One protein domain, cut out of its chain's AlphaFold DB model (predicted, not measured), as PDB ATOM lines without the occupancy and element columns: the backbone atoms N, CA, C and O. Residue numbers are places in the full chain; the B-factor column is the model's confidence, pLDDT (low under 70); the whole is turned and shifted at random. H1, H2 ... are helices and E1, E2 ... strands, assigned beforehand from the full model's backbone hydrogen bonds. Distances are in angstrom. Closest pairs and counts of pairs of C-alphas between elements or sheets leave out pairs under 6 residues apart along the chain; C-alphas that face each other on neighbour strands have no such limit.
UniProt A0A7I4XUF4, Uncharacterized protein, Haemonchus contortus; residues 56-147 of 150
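AT A GLANCE: This is residues 56 to 147 of the 150 residues of an uncharacterized protein of Haemonchus contortus (UniProt A0A7I4XUF4). One strongly twisted sheet of six antiparallel strands makes the body; short helix H1 stands up from it over E6, and short helix H2, close to H1, only grazes it. The printed part has 92 residues, with elements in the order E1 H1 E2 E3 E4 E5 H2 E6. The sheet runs E1 E6 E2 E3 E4 E5, and the class is mixed, helices and strands. The whole is compact, radius of gyration of the C-alphas 12.5 A, spanning 33 by 33 by 27 A.

HOW THE PARTS SIT: Edge strand E1, residues 57 to 61, is antiparallel to E6, residues 141 to 146, at 148 degrees, with N 58 and O 145 2.9 A apart. H1, residues 62 to 67, has a height over the sheet of 8.9 A; its closest C-alphas to E6 are those of Leu 62 and Glu 142, 5.0 A. E2, residues 79 to 85, is antiparallel to E6, N 83 to O 142 2.8 A. E1, H1 and E2 form a split strand-helix-strand unit, two strands running the same way with E6 between them; its crossover is right-handed. E2, E3 at 95 to 101, E4 at 111 to 115 and E5 at 121 to 125 form a meander of three hairpins, each strand the antiparallel neighbour of the one before: N 82 to O 98 is 2.9 A, N 99 to O 113 2.8 A and N 112 to O 124 2.9 A. H2, residues 127 to 132, is close to but not clearly touching H1, C-alphas 63 and 128 being 7.9 A apart. Every O i to N i+4 pair in H1 and H2 is within hydrogen-bond range.

IN THESE COORDINATES: E1 begins at C-alpha 57 (32.963, 17.382, -30.491) and E6, 16.4 A long, ends at C-alpha 146 (29.191, 14.884, -30.338). E2 and E3 are each 18.8 A long.

THE WHOLE: The printed part has no cut; the link H1 to E2 is long. Residues 66 to 70 and 90 to 94 are among those with pLDDT under 70.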
ATOM      1  N   PHE A  56      31.574  21.216 -29.170       66.19
ATOM      2  CA  PHE A  56      30.539  20.233 -29.507       66.19
ATOM      3  C   PHE A  56      31.057  18.856 -29.947       66.19
ATOM      4  O   PHE A  56      30.244  17.982 -30.228       66.19
ATOM      5  N   HIS A  57      32.371  18.641 -30.035       73.12
ATOM      6  CA  HIS A  57      32.963  17.382 -30.491       73.12
ATOM      7  C   HIS A  57      34.109  16.948 -29.582       73.12
ATOM      8  O   HIS A  57      34.981  17.747 -29.233       73.12
ATOM      9  N   GLN A  58      34.115  15.659 -29.262       77.56
ATOM     10  CA  GLN A  58      35.142  14.989 -28.475       77.56
ATOM     11  C   GLN A  58      35.617  13.729 -29.202       77.56
ATOM     12  O   GLN A  58      34.833  13.054 -29.876       77.56
ATOM     13  N   ARG A  59      36.904  13.406 -29.067       80.50
ATOM     14  CA  ARG A  59      37.441  12.096 -29.456       80.50
ATOM     15  C   ARG A  59      37.382  11.164 -28.263       80.50
ATOM     16  O   ARG A  59      37.885  11.504 -27.199       80.50
ATOM     17  N   VAL A  60      36.802   9.993 -28.471       83.81
ATOM     18  CA  VAL A  60      36.672   8.961 -27.445       83.81
ATOM     19  C   VAL A  60      37.286   7.676 -27.991       83.81
ATOM     20  O   VAL A  60      36.963   7.306 -29.124       83.81
ATOM     21  N   PRO A  61      38.157   6.985 -27.237       86.12
ATOM     22  CA  PRO A  61      38.667   5.672 -27.618       86.12
ATOM     23  C   PRO A  61      37.544   4.728 -28.074       86.12
ATOM     24  O   PRO A  61      36.463   4.704 -27.486       86.12
ATOM     25  N   LEU A  62      37.769   3.950 -29.137       84.94
ATOM     26  CA  LEU A  62      36.732   3.115 -29.760       84.94
ATOM     27  C   LEU A  62      36.082   2.156 -28.751       84.94
ATOM     28  O   LEU A  62      34.864   2.009 -28.720       84.94
ATOM     29  N   ASN A  63      36.883   1.534 -27.887       79.12
ATOM     30  CA  ASN A  63      36.403   0.650 -26.824       79.12
ATOM     31  C   ASN A  63      35.472   1.362 -25.822       79.12
ATOM     32  O   ASN A  63      34.493   0.763 -25.375       79.12
ATOM     33  N   GLU A  64      35.754   2.618 -25.479       80.69
ATOM     34  CA  GLU A  64      34.923   3.447 -24.599       80.69
ATOM     35  C   GLU A  64      33.648   3.894 -25.320       80.69
ATOM     36  O   GLU A  64      32.550   3.684 -24.810       80.69
ATOM     37  N   ALA A  65      33.767   4.373 -26.560       74.38
ATOM     38  CA  ALA A  65      32.649   4.813 -27.398       74.38
ATOM     39  C   ALA A  65      31.619   3.704 -27.716       74.38
ATOM     40  O   ALA A  65      30.490   3.986 -28.133       74.38
ATOM     41  N   LEU A  66      31.998   2.435 -27.554       69.69
ATOM     42  CA  LEU A  66      31.108   1.279 -27.710       69.69
ATOM     43  C   LEU A  66      30.450   0.850 -26.399       69.69
ATOM     44  O   LEU A  66      29.328   0.343 -26.415       69.69
ATOM     45  N   ARG A  67      31.137   1.032 -25.269       69.12
ATOM     46  CA  ARG A  67      30.612   0.697 -23.937       69.12
ATOM     47  C   ARG A  67      29.681   1.785 -23.424       69.12
ATOM     48  O   ARG A  67      28.637   1.498 -22.839       69.12
ATOM     49  N   GLU A  68      30.046   3.035 -23.663       62.56
ATOM     50  CA  GLU A  68      29.300   4.190 -23.214       62.56
ATOM     51  C   GLU A  68      28.258   4.571 -24.263       62.56
ATOM     52  O   GLU A  68      28.554   5.187 -25.285       62.56
ATOM     53  N   LYS A  69      26.985   4.271 -23.976       61.91
ATOM     54  CA  LYS A  69      25.826   4.696 -24.792       61.91
ATOM     55  C   LYS A  69      25.700   6.224 -24.966       61.91
ATOM     56  O   LYS A  69      24.769   6.680 -25.620       61.91
ATOM     57  N   LYS A  70      26.603   7.001 -24.363       65.88
ATOM     58  CA  LYS A  70      26.661   8.464 -24.389       65.88
ATOM     59  C   LYS A  70      27.438   9.018 -25.585       65.88
ATOM     60  O   LYS A  70      27.300  10.191 -25.911       65.88
ATOM     61  N   CYS A  71      28.221   8.194 -26.286       76.12
ATOM     62  CA  CYS A  71      28.865   8.639 -27.520       76.12
ATOM     63  C   CYS A  71      27.842   8.694 -28.665       76.12
ATOM     64  O   CYS A  71      27.608   7.707 -29.371       76.12
ATOM     65  N   ARG A  72      27.257   9.871 -28.907       82.25
ATOM     66  CA  ARG A  72      26.557  10.129 -30.171       82.25
ATOM     67  C   ARG A  72      27.603  10.300 -31.270       82.25
ATOM     68  O   ARG A  72      28.214  11.354 -31.386       82.25
ATOM     69  N   ARG A  73      27.827   9.253 -32.061       82.62
ATOM     70  CA  ARG A  73      28.895   9.195 -33.071       82.62
ATOM     71  C   ARG A  73      28.672  10.212 -34.186       82.62
ATOM     72  O   ARG A  73      27.560  10.338 -34.703       82.62
ATOM     73  N   VAL A  74      29.742  10.893 -34.581       79.44
ATOM     74  CA  VAL A  74      29.752  11.735 -35.776       79.44
ATOM     75  C   VAL A  74      29.733  10.828 -36.999       79.44
ATOM     76  O   VAL A  74      30.506   9.869 -37.095       79.44
ATOM     77  N   LYS A  75      28.805  11.106 -37.914       76.19
ATOM     78  CA  LYS A  75      28.618  10.330 -39.134       76.19
ATOM     79  C   LYS A  75      29.308  11.008 -40.304       76.19
ATOM     80  O   LYS A  75      29.288  12.228 -40.422       76.19
ATOM     81  N   PHE A  76      29.854  10.190 -41.189       72.12
ATOM     82  CA  PHE A  76      30.236  10.589 -42.526       72.12
ATOM     83  C   PHE A  76      29.547   9.684 -43.545       72.12
ATOM     84  O   PHE A  76      29.872   8.500 -43.671       72.12
ATOM     85  N   GLY A  77      28.546  10.232 -44.241       72.12
ATOM     86  CA  GLY A  77      27.608   9.415 -45.006       72.12
ATOM     87  C   GLY A  77      26.934   8.384 -44.095       72.12
ATOM     88  O   GLY A  77      26.385   8.732 -43.052       72.12
ATOM     89  N   ALA A  78      27.013   7.102 -44.459       74.81
ATOM     90  CA  ALA A  78      26.488   6.000 -43.645       74.81
ATOM     91  C   ALA A  78      27.436   5.548 -42.510       74.81
ATOM     92  O   ALA A  78      27.021   4.813 -41.608       74.81
ATOM     93  N   ASN A  79      28.698   5.985 -42.523       83.00
ATOM     94  CA  ASN A  79      29.748   5.449 -41.655       83.00
ATOM     95  C   ASN A  79      29.981   6.350 -40.438       83.00
ATOM     96  O   ASN A  79      29.591   7.513 -40.427       83.00
ATOM     97  N   ASN A  80      30.614   5.825 -39.394       84.75
ATOM     98  CA  ASN A  80      31.089   6.635 -38.273       84.75
ATOM     99  C   ASN A  80      32.464   7.207 -38.606       84.75
ATOM    100  O   ASN A  80      33.241   6.572 -39.308       84.75
ATOM    101  N   LEU A  81      32.784   8.378 -38.086       82.06
ATOM    102  CA  LEU A  81      34.096   8.977 -38.262       82.06
ATOM    103  C   LEU A  81      35.065   8.533 -37.160       82.06
ATOM    104  O   LEU A  81      34.683   8.459 -35.988       82.06
ATOM    105  N   MET A  82      36.324   8.295 -37.527       85.25
ATOM    106  CA  MET A  82      37.371   7.870 -36.600       85.25
ATOM    107  C   MET A  82      38.721   8.557 -36.850       85.25
ATOM    108  O   MET A  82      38.981   9.047 -37.945       85.25
ATOM    109  N   VAL A  83      39.604   8.523 -35.852       85.62
ATOM    110  CA  VAL A  83      41.043   8.791 -35.971       85.62
ATOM    111  C   VAL A  83      41.807   7.511 -35.668       85.62
ATOM    112  O   VAL A  83      41.567   6.879 -34.642       85.62
ATOM    113  N   PHE A  84      42.760   7.177 -36.529       84.75
ATOM    114  CA  PHE A  84      43.762   6.146 -36.316       84.75
ATOM    115  C   PHE A  84      45.098   6.796 -35.938       84.75
ATOM    116  O   PHE A  84      45.578   7.688 -36.633       84.75
ATOM    117  N   LYS A  85      45.705   6.371 -34.831       83.81
ATOM    118  CA  LYS A  85      46.994   6.860 -34.323       83.81
ATOM    119  C   LYS A  85      48.049   5.777 -34.516       83.81
ATOM    120  O   LYS A  85      47.888   4.668 -34.005       83.81
ATOM    121  N   TYR A  86      49.136   6.103 -35.214       76.38
ATOM    122  CA  TYR A  86      50.196   5.134 -35.495       76.38
ATOM    123  C   TYR A  86      50.939   4.707 -34.217       76.38
ATOM    124  O   TYR A  86      51.030   3.512 -33.907       76.38
ATOM    125  N   ASP A  87      51.388   5.691 -33.431       74.50
ATOM    126  CA  ASP A  87      52.036   5.502 -32.131       74.50
ATOM    127  C   ASP A  87      51.398   6.419 -31.075       74.50
ATOM    128  O   ASP A  87      51.459   7.645 -31.156       74.50
ATOM    129  N   VAL A  88      50.768   5.813 -30.071       79.50
ATOM    130  CA  VAL A  88      50.043   6.519 -29.004       79.50
ATOM    131  C   VAL A  88      50.963   7.109 -27.936       79.50
ATOM    132  O   VAL A  88      50.542   8.016 -27.222       79.50
ATOM    133  N   LEU A  89      52.210   6.631 -27.840       79.69
ATOM    134  CA  LEU A  89      53.209   7.130 -26.892       79.69
ATOM    135  C   LEU A  89      53.971   8.335 -27.444       79.69
ATOM    136  O   LEU A  89      54.516   9.122 -26.674       79.69
ATOM    137  N   ASN A  90      53.989   8.493 -28.769       69.94
ATOM    138  CA  ASN A  90      54.613   9.614 -29.451       69.94
ATOM    139  C   ASN A  90      53.544  10.571 -30.016       69.94
ATOM    140  O   ASN A  90      52.974  10.304 -31.075       69.94
ATOM    141  N   PRO A  91      53.294  11.731 -29.377       66.62
ATOM    142  CA  PRO A  91      52.314  12.707 -29.851       66.62
ATOM    143  C   PRO A  91      52.595  13.250 -31.255       66.62
ATOM    144  O   PRO A  91      51.660  13.703 -31.913       66.62
ATOM    145  N   SER A  92      53.846  13.202 -31.715       64.00
ATOM    146  CA  SER A  92      54.254  13.647 -33.052       64.00
ATOM    147  C   SER A  92      54.073  12.573 -34.123       64.00
ATOM    148  O   SER A  92      54.319  12.845 -35.294       64.00
ATOM    149  N   SER A  93      53.660  11.358 -33.749       63.66
ATOM    150  CA  SER A  93      53.410  10.295 -34.714       63.66
ATOM    151  C   SER A  93      52.236  10.637 -35.644       63.66
ATOM    152  O   SER A  93      51.321  11.386 -35.240       63.66
ATOM    153  N   PRO A  94      52.242  10.081 -36.873       68.62
ATOM    154  CA  PRO A  94      51.153  10.250 -37.819       68.62
ATOM    155  C   PRO A  94      49.804   9.832 -37.235       68.62
ATOM    156  O   PRO A  94      49.678   8.865 -36.470       68.62
ATOM    157  N   LYS A  95      48.779  10.596 -37.610       74.75
ATOM    158  CA  LYS A  95      47.384  10.317 -37.279       74.75
ATOM    159  C   LYS A  95      46.581  10.450 -38.551       74.75
ATOM    160  O   LYS A  95      46.655  11.481 -39.213       74.75
ATOM    161  N   TYR A  96      45.787   9.438 -38.838       77.06
ATOM    162  CA  TYR A  96      45.009   9.359 -40.057       77.06
ATOM    163  C   TYR A  96      43.537   9.430 -39.715       77.06
ATOM    164  O   TYR A  96      43.069   8.790 -38.770       77.06
ATOM    165  N   VAL A  97      42.791  10.229 -40.467       77.62
ATOM    166  CA  VAL A  97      41.341  10.268 -40.315       77.62
ATOM    167  C   VAL A  97      40.730   9.201 -41.207       77.62
ATOM    168  O   VAL A  97      41.166   8.971 -42.333       77.62
ATOM    169  N   GLY A  98      39.720   8.526 -40.681       82.31
ATOM    170  CA  GLY A  98      39.106   7.394 -41.337       82.31
ATOM    171  C   GLY A  98      37.621   7.280 -41.056       82.31
ATOM    172  O   GLY A  98      37.006   8.118 -40.391       82.31
ATOM    173  N   THR A  99      37.047   6.189 -41.543       86.69
ATOM    174  CA  THR A  99      35.673   5.803 -41.255       86.69
ATOM    175  C   THR A  99      35.604   4.428 -40.605       86.69
ATOM    176  O   THR A  99      36.429   3.554 -40.855       86.69
ATOM    177  N   TYR A 100      34.595   4.248 -39.763       88.25
ATOM    178  CA  TYR A 100      34.286   3.028 -39.044       88.25
ATOM    179  C   TYR A 100      32.848   2.593 -39.346       88.25
ATOM    180  O   TYR A 100      31.880   3.312 -39.072       88.25
ATOM    181  N   VAL A 101      32.705   1.395 -39.897       88.44
ATOM    182  CA  VAL A 101      31.433   0.705 -40.101       88.44
ATOM    183  C   VAL A 101      31.215  -0.217 -38.913       88.44
ATOM    184  O   VAL A 101      31.990  -1.141 -38.670       88.44
ATOM    185  N   GLU A 102      30.153   0.053 -38.165       85.31
ATOM    186  CA  GLU A 102      29.775  -0.781 -37.033       85.31
ATOM    187  C   GLU A 102      29.197  -2.104 -37.537       85.31
ATOM    188  O   GLU A 102      28.346  -2.136 -38.425       85.31
ATOM    189  N   GLY A 103      29.666  -3.199 -36.954       81.12
ATOM    190  CA  GLY A 103      29.224  -4.549 -37.268       81.12
ATOM    191  C   GLY A 103      29.224  -5.410 -36.013       81.12
ATOM    192  O   GLY A 103      29.647  -4.978 -34.940       81.12
ATOM    193  N   ASN A 104      28.731  -6.644 -36.128       78.38
ATOM    194  CA  ASN A 104      28.774  -7.578 -35.009       78.38
ATOM    195  C   ASN A 104      30.237  -7.951 -34.700       78.38
ATOM    196  O   ASN A 104      30.870  -8.667 -35.480       78.38
ATOM    197  N   ALA A 105      30.741  -7.492 -33.551       70.56
ATOM    198  CA  ALA A 105      32.107  -7.730 -33.082       70.56
ATOM    199  C   ALA A 105      32.453  -9.226 -32.985       70.56
ATOM    200  O   ALA A 105      33.562  -9.633 -33.322       70.56
ATOM    201  N   ASN A 106      31.492 -10.064 -32.580       71.38
ATOM    202  CA  ASN A 106      31.698 -11.511 -32.454       71.38
ATOM    203  C   ASN A 106      31.829 -12.204 -33.817       71.38
ATOM    204  O   ASN A 106      32.409 -13.283 -33.914       71.38
ATOM    205  N   GLU A 107      31.309 -11.581 -34.874       77.44
ATOM    206  CA  GLU A 107      31.378 -12.084 -36.247       77.44
ATOM    207  C   GLU A 107      32.492 -11.405 -37.063       77.44
ATOM    208  O   GLU A 107      32.692 -11.762 -38.221       77.44
ATOM    209  N   GLY A 108      33.216 -10.434 -36.482       79.44
ATOM    210  CA  GLY A 108      34.265  -9.669 -37.167       79.44
ATOM    211  C   GLY A 108      33.752  -8.884 -38.378       79.44
ATOM    212  O   GLY A 108      34.465  -8.741 -39.370       79.44
ATOM    213  N   LYS A 109      32.489  -8.442 -38.331       85.38
ATOM    214  CA  LYS A 109      31.816  -7.745 -39.444       85.38
ATOM    215  C   LYS A 109      32.009  -6.233 -39.431       85.38
ATOM    216  O   LYS A 109      31.539  -5.553 -40.339       85.38
ATOM    217  N   ASP A 110      32.633  -5.705 -38.392       88.81
ATOM    218  CA  ASP A 110      33.016  -4.307 -38.314       88.81
ATOM    219  C   ASP A 110      34.219  -4.008 -39.220       88.81
ATOM    220  O   ASP A 110      35.024  -4.889 -39.539       88.81
ATOM    221  N   LEU A 111      34.317  -2.759 -39.670       90.25
ATOM    222  CA  LEU A 111      35.310  -2.347 -40.654       90.25
ATOM    223  C   LEU A 111      35.842  -0.961 -40.313       90.25
ATOM    224  O   LEU A 111      35.060  -0.038 -40.104       90.25
ATOM    225  N   ALA A 112      37.156  -0.792 -40.306       89.38
ATOM    226  CA  ALA A 112      37.804   0.502 -40.173       89.38
ATOM    227  C   ALA A 112      38.613   0.796 -41.435       89.38
ATOM    228  O   ALA A 112      39.255  -0.096 -41.988       89.38
ATOM    229  N   MET A 113      38.560   2.032 -41.917       88.44
ATOM    230  CA  MET A 113      39.214   2.428 -43.159       88.44
ATOM    231  C   MET A 113      39.836   3.800 -43.028       88.44
ATOM    232  O   MET A 113      39.176   4.714 -42.548       88.44
ATOM    233  N   TYR A 114      41.057   3.973 -43.509       83.69
ATOM    234  CA  TYR A 114      41.708   5.280 -43.587       83.69
ATOM    235  C   TYR A 114      42.602   5.346 -44.824       83.69
ATOM    236  O   TYR A 114      42.807   4.337 -45.502       83.69
ATOM    237  N   ILE A 115      43.071   6.547 -45.142       75.31
ATOM    238  CA  ILE A 115      44.069   6.791 -46.182       75.31
ATOM    239  C   ILE A 115      45.305   7.344 -45.478       75.31
ATOM    240  O   ILE A 115      45.152   8.182 -44.583       75.31
ATOM    241  N   ASP A 116      46.479   6.818 -45.808       74.44
ATOM    242  CA  ASP A 116      47.747   7.317 -45.278       74.44
ATOM    243  C   ASP A 116      48.345   8.442 -46.140       74.44
ATOM    244  O   ASP A 116      47.768   8.864 -47.142       74.44
ATOM    245  N   ASP A 117      49.504   8.941 -45.724       68.06
ATOM    246  CA  ASP A 117      50.263  10.000 -46.391       68.06
ATOM    247  C   ASP A 117      50.818   9.577 -47.763       68.06
ATOM    248  O   ASP A 117      51.085  10.427 -48.617       68.06
ATOM    249  N   GLU A 118      50.917   8.272 -48.022       72.25
ATOM    250  CA  GLU A 118      51.255   7.704 -49.333       72.25
ATOM    251  C   GLU A 118      50.017   7.565 -50.244       72.25
ATOM    252  O   GLU A 118      50.111   7.103 -51.384       72.25
ATOM    253  N   ASN A 119      48.852   8.043 -49.786       68.06
ATOM    254  CA  ASN A 119      47.564   7.951 -50.467       68.06
ATOM    255  C   ASN A 119      47.110   6.488 -50.672       68.06
ATOM    256  O   ASN A 119      46.309   6.195 -51.572       68.06
ATOM    257  N   GLU A 120      47.575   5.570 -49.823       76.75
ATOM    258  CA  GLU A 120      47.150   4.177 -49.804       76.75
ATOM    259  C   GLU A 120      45.907   3.996 -48.927       76.75
ATOM    260  O   GLU A 120      45.802   4.505 -47.809       76.75
ATOM    261  N   LYS A 121      44.920   3.250 -49.438       82.69
ATOM    262  CA  LYS A 121      43.704   2.911 -48.687       82.69
ATOM    263  C   LYS A 121      43.962   1.685 -47.819       82.69
ATOM    264  O   LYS A 121      44.101   0.575 -48.329       82.69
ATOM    265  N   HIS A 122      43.850   1.867 -46.510       85.62
ATOM    266  CA  HIS A 122      43.908   0.792 -45.526       85.62
ATOM    267  C   HIS A 122      42.503   0.347 -45.134       85.62
ATOM    268  O   HIS A 122      41.617   1.174 -44.910       85.62
ATOM    269  N   VAL A 123      42.288  -0.969 -45.052       89.62
ATOM    270  CA  VAL A 123      41.018  -1.575 -44.627       89.62
ATOM    271  C   VAL A 123      41.297  -2.637 -43.571       89.62
ATOM    272  O   VAL A 123      41.875  -3.679 -43.868       89.62
ATOM    273  N   ILE A 124      40.828  -2.396 -42.352       89.44
ATOM    274  CA  ILE A 124      40.968  -3.303 -41.213       89.44
ATOM    275  C   ILE A 124      39.600  -3.931 -40.945       89.44
ATOM    276  O   ILE A 124      38.620  -3.225 -40.697       89.44
ATOM    277  N   LYS A 125      39.519  -5.261 -41.029       90.19
ATOM    278  CA  LYS A 125      38.284  -6.027 -40.807       90.19
ATOM    279  C   LYS A 125      38.291  -6.622 -39.406       90.19
ATOM    280  O   LYS A 125      39.290  -7.204 -39.009       90.19
ATOM    281  N   GLY A 126      37.170  -6.552 -38.697       89.00
ATOM    282  CA  GLY A 126      37.050  -7.157 -37.371       89.00
ATOM    283  C   GLY A 126      37.904  -6.465 -36.308       89.00
ATOM    284  O   GLY A 126      38.400  -7.128 -35.399       89.00
ATOM    285  N   ILE A 127      38.075  -5.147 -36.406       87.56
ATOM    286  CA  ILE A 127      38.920  -4.359 -35.505       87.56
ATOM    287  C   ILE A 127      38.484  -4.478 -34.038       87.56
ATOM    288  O   ILE A 127      39.313  -4.515 -33.132       87.56
ATOM    289  N   LEU A 128      37.182  -4.639 -33.785       85.25
ATOM    290  CA  LEU A 128      36.662  -4.908 -32.444       85.25
ATOM    291  C   LEU A 128      37.120  -6.255 -31.906       85.25
ATOM    292  O   LEU A 128      37.449  -6.369 -30.726       85.25
ATOM    293  N   ARG A 129      37.154  -7.275 -32.764       84.50
ATOM    294  CA  ARG A 129      37.649  -8.596 -32.391       84.50
ATOM    295  C   ARG A 129      39.142  -8.543 -32.086       84.50
ATOM    296  O   ARG A 129      39.555  -9.124 -31.090       84.50
ATOM    297  N   GLU A 130      39.932  -7.831 -32.885       85.88
ATOM    298  CA  GLU A 130      41.371  -7.651 -32.638       85.88
ATOM    299  C   GLU A 130      41.643  -6.940 -31.307       85.88
ATOM    300  O   GLU A 130      42.513  -7.370 -30.549       85.88
ATOM    301  N   ILE A 131      40.850  -5.917 -30.971       83.62
ATOM    302  CA  ILE A 131      40.901  -5.251 -29.661       83.62
ATOM    303  C   ILE A 131      40.560  -6.232 -28.531       83.62
ATOM    304  O   ILE A 131      41.283  -6.311 -27.542       83.62
ATOM    305  N   VAL A 132      39.477  -7.009 -28.664       82.06
ATOM    306  CA  VAL A 132      39.064  -8.001 -27.648       82.06
ATOM    307  C   VAL A 132      40.123  -9.093 -27.457       82.06
ATOM    308  O   VAL A 132      40.314  -9.575 -26.342       82.06
ATOM    309  N   LEU A 133      40.827  -9.467 -28.525       84.50
ATOM    310  CA  LEU A 133      41.916 -10.445 -28.501       84.50
ATOM    311  C   LEU A 133      43.269  -9.851 -28.069       84.50
ATOM    312  O   LEU A 133      44.266 -10.572 -28.092       84.50
ATOM    313  N   ASN A 134      43.326  -8.573 -27.671       82.19
ATOM    314  CA  ASN A 134      44.556  -7.836 -27.340       82.19
ATOM    315  C   ASN A 134      45.605  -7.817 -28.471       82.19
ATOM    316  O   ASN A 134      46.800  -7.685 -28.216       82.19
ATOM    317  N   GLN A 135      45.171  -7.960 -29.723       85.25
ATOM    318  CA  GLN A 135      46.033  -7.889 -30.908       85.25
ATOM    319  C   GLN A 135      46.181  -6.454 -31.423       85.25
ATOM    320  O   GLN A 135      47.135  -6.146 -32.134       85.25
ATOM    321  N   MET A 136      45.268  -5.570 -31.021       84.38
ATOM    322  CA  MET A 136      45.321  -4.147 -31.312       84.38
ATOM    323  C   MET A 136      45.092  -3.337 -30.039       84.38
ATOM    324  O   MET A 136      44.161  -3.601 -29.280       84.38
ATOM    325  N   ASP A 137      45.933  -2.326 -29.827       85.50
ATOM    326  CA  ASP A 137      45.750  -1.370 -28.740       85.50
ATOM    327  C   ASP A 137      44.502  -0.507 -29.026       85.50
ATOM    328  O   ASP A 137      44.490   0.230 -30.019       85.50
ATOM    329  N   PRO A 138      43.456  -0.564 -28.180       82.62
ATOM    330  CA  PRO A 138      42.226   0.196 -28.391       82.62
ATOM    331  C   PRO A 138      42.449   1.706 -28.396       82.62
ATOM    332  O   PRO A 138      41.672   2.434 -29.009       82.62
ATOM    333  N   SER A 139      43.507   2.187 -27.739       84.44
ATOM    334  CA  SER A 139      43.831   3.607 -27.707       84.44
ATOM    335  C   SER A 139      44.324   4.119 -29.055       84.44
ATOM    336  O   SER A 139      44.307   5.330 -29.256       84.44
ATOM    337  N   LYS A 140      44.714   3.250 -30.002       88.19
ATOM    338  CA  LYS A 140      45.085   3.657 -31.365       88.19
ATOM    339  C   LYS A 140      43.905   4.169 -32.176       88.19
ATOM    340  O   LYS A 140      44.130   4.839 -33.177       88.19
ATOM    341  N   ILE A 141      42.671   3.889 -31.764       88.81
ATOM    342  CA  ILE A 141      41.487   4.271 -32.526       88.81
ATOM    343  C   ILE A 141      40.555   5.071 -31.647       88.81
ATOM    344  O   ILE A 141      40.133   4.626 -30.583       88.81
ATOM    345  N   GLU A 142      40.184   6.244 -32.129       87.12
ATOM    346  CA  GLU A 142      39.238   7.122 -31.459       87.12
ATOM    347  C   GLU A 142      38.069   7.391 -32.399       87.12
ATOM    348  O   GLU A 142      38.271   7.734 -33.560       87.12
ATOM    349  N   LEU A 143      36.839   7.249 -31.912       86.12
ATOM    350  CA  LEU A 143      35.664   7.747 -32.613       86.12
ATOM    351  C   LEU A 143      35.443   9.213 -32.268       86.12
ATOM    352  O   LEU A 143      35.696   9.659 -31.147       86.12
ATOM    353  N   PHE A 144      34.904   9.954 -33.227       82.19
ATOM    354  CA  PHE A 144      34.358  11.268 -32.934       82.19
ATOM    355  C   PHE A 144      32.948  11.114 -32.377       82.19
ATOM    356  O   PHE A 144      32.077  10.501 -32.999       82.19
ATOM    357  N   CYS A 145      32.715  11.715 -31.222       81.00
ATOM    358  CA  CYS A 145      31.406  11.826 -30.605       81.00
ATOM    359  C   CYS A 145      31.017  13.305 -30.552       81.00
ATOM    360  O   CYS A 145      31.855  14.166 -30.278       81.00
ATOM    361  N   PHE A 146      29.740  13.606 -30.761       76.75
ATOM    362  CA  PHE A 146      29.191  14.884 -30.338       76.75
ATOM    363  C   PHE A 146      29.280  14.953 -28.806       76.75
ATOM    364  O   PHE A 146      28.896  14.004 -28.118       76.75
ATOM    365  N   GLY A 147      29.846  16.035 -28.280       66.50
ATOM    366  CA  GLY A 147      29.871  16.310 -26.850       66.50
ATOM    367  C   GLY A 147      28.454  16.577 -26.347       66.50
ATOM    368  O   GLY A 147      27.697  17.313 -26.981       66.50
TER     369      GLY A 147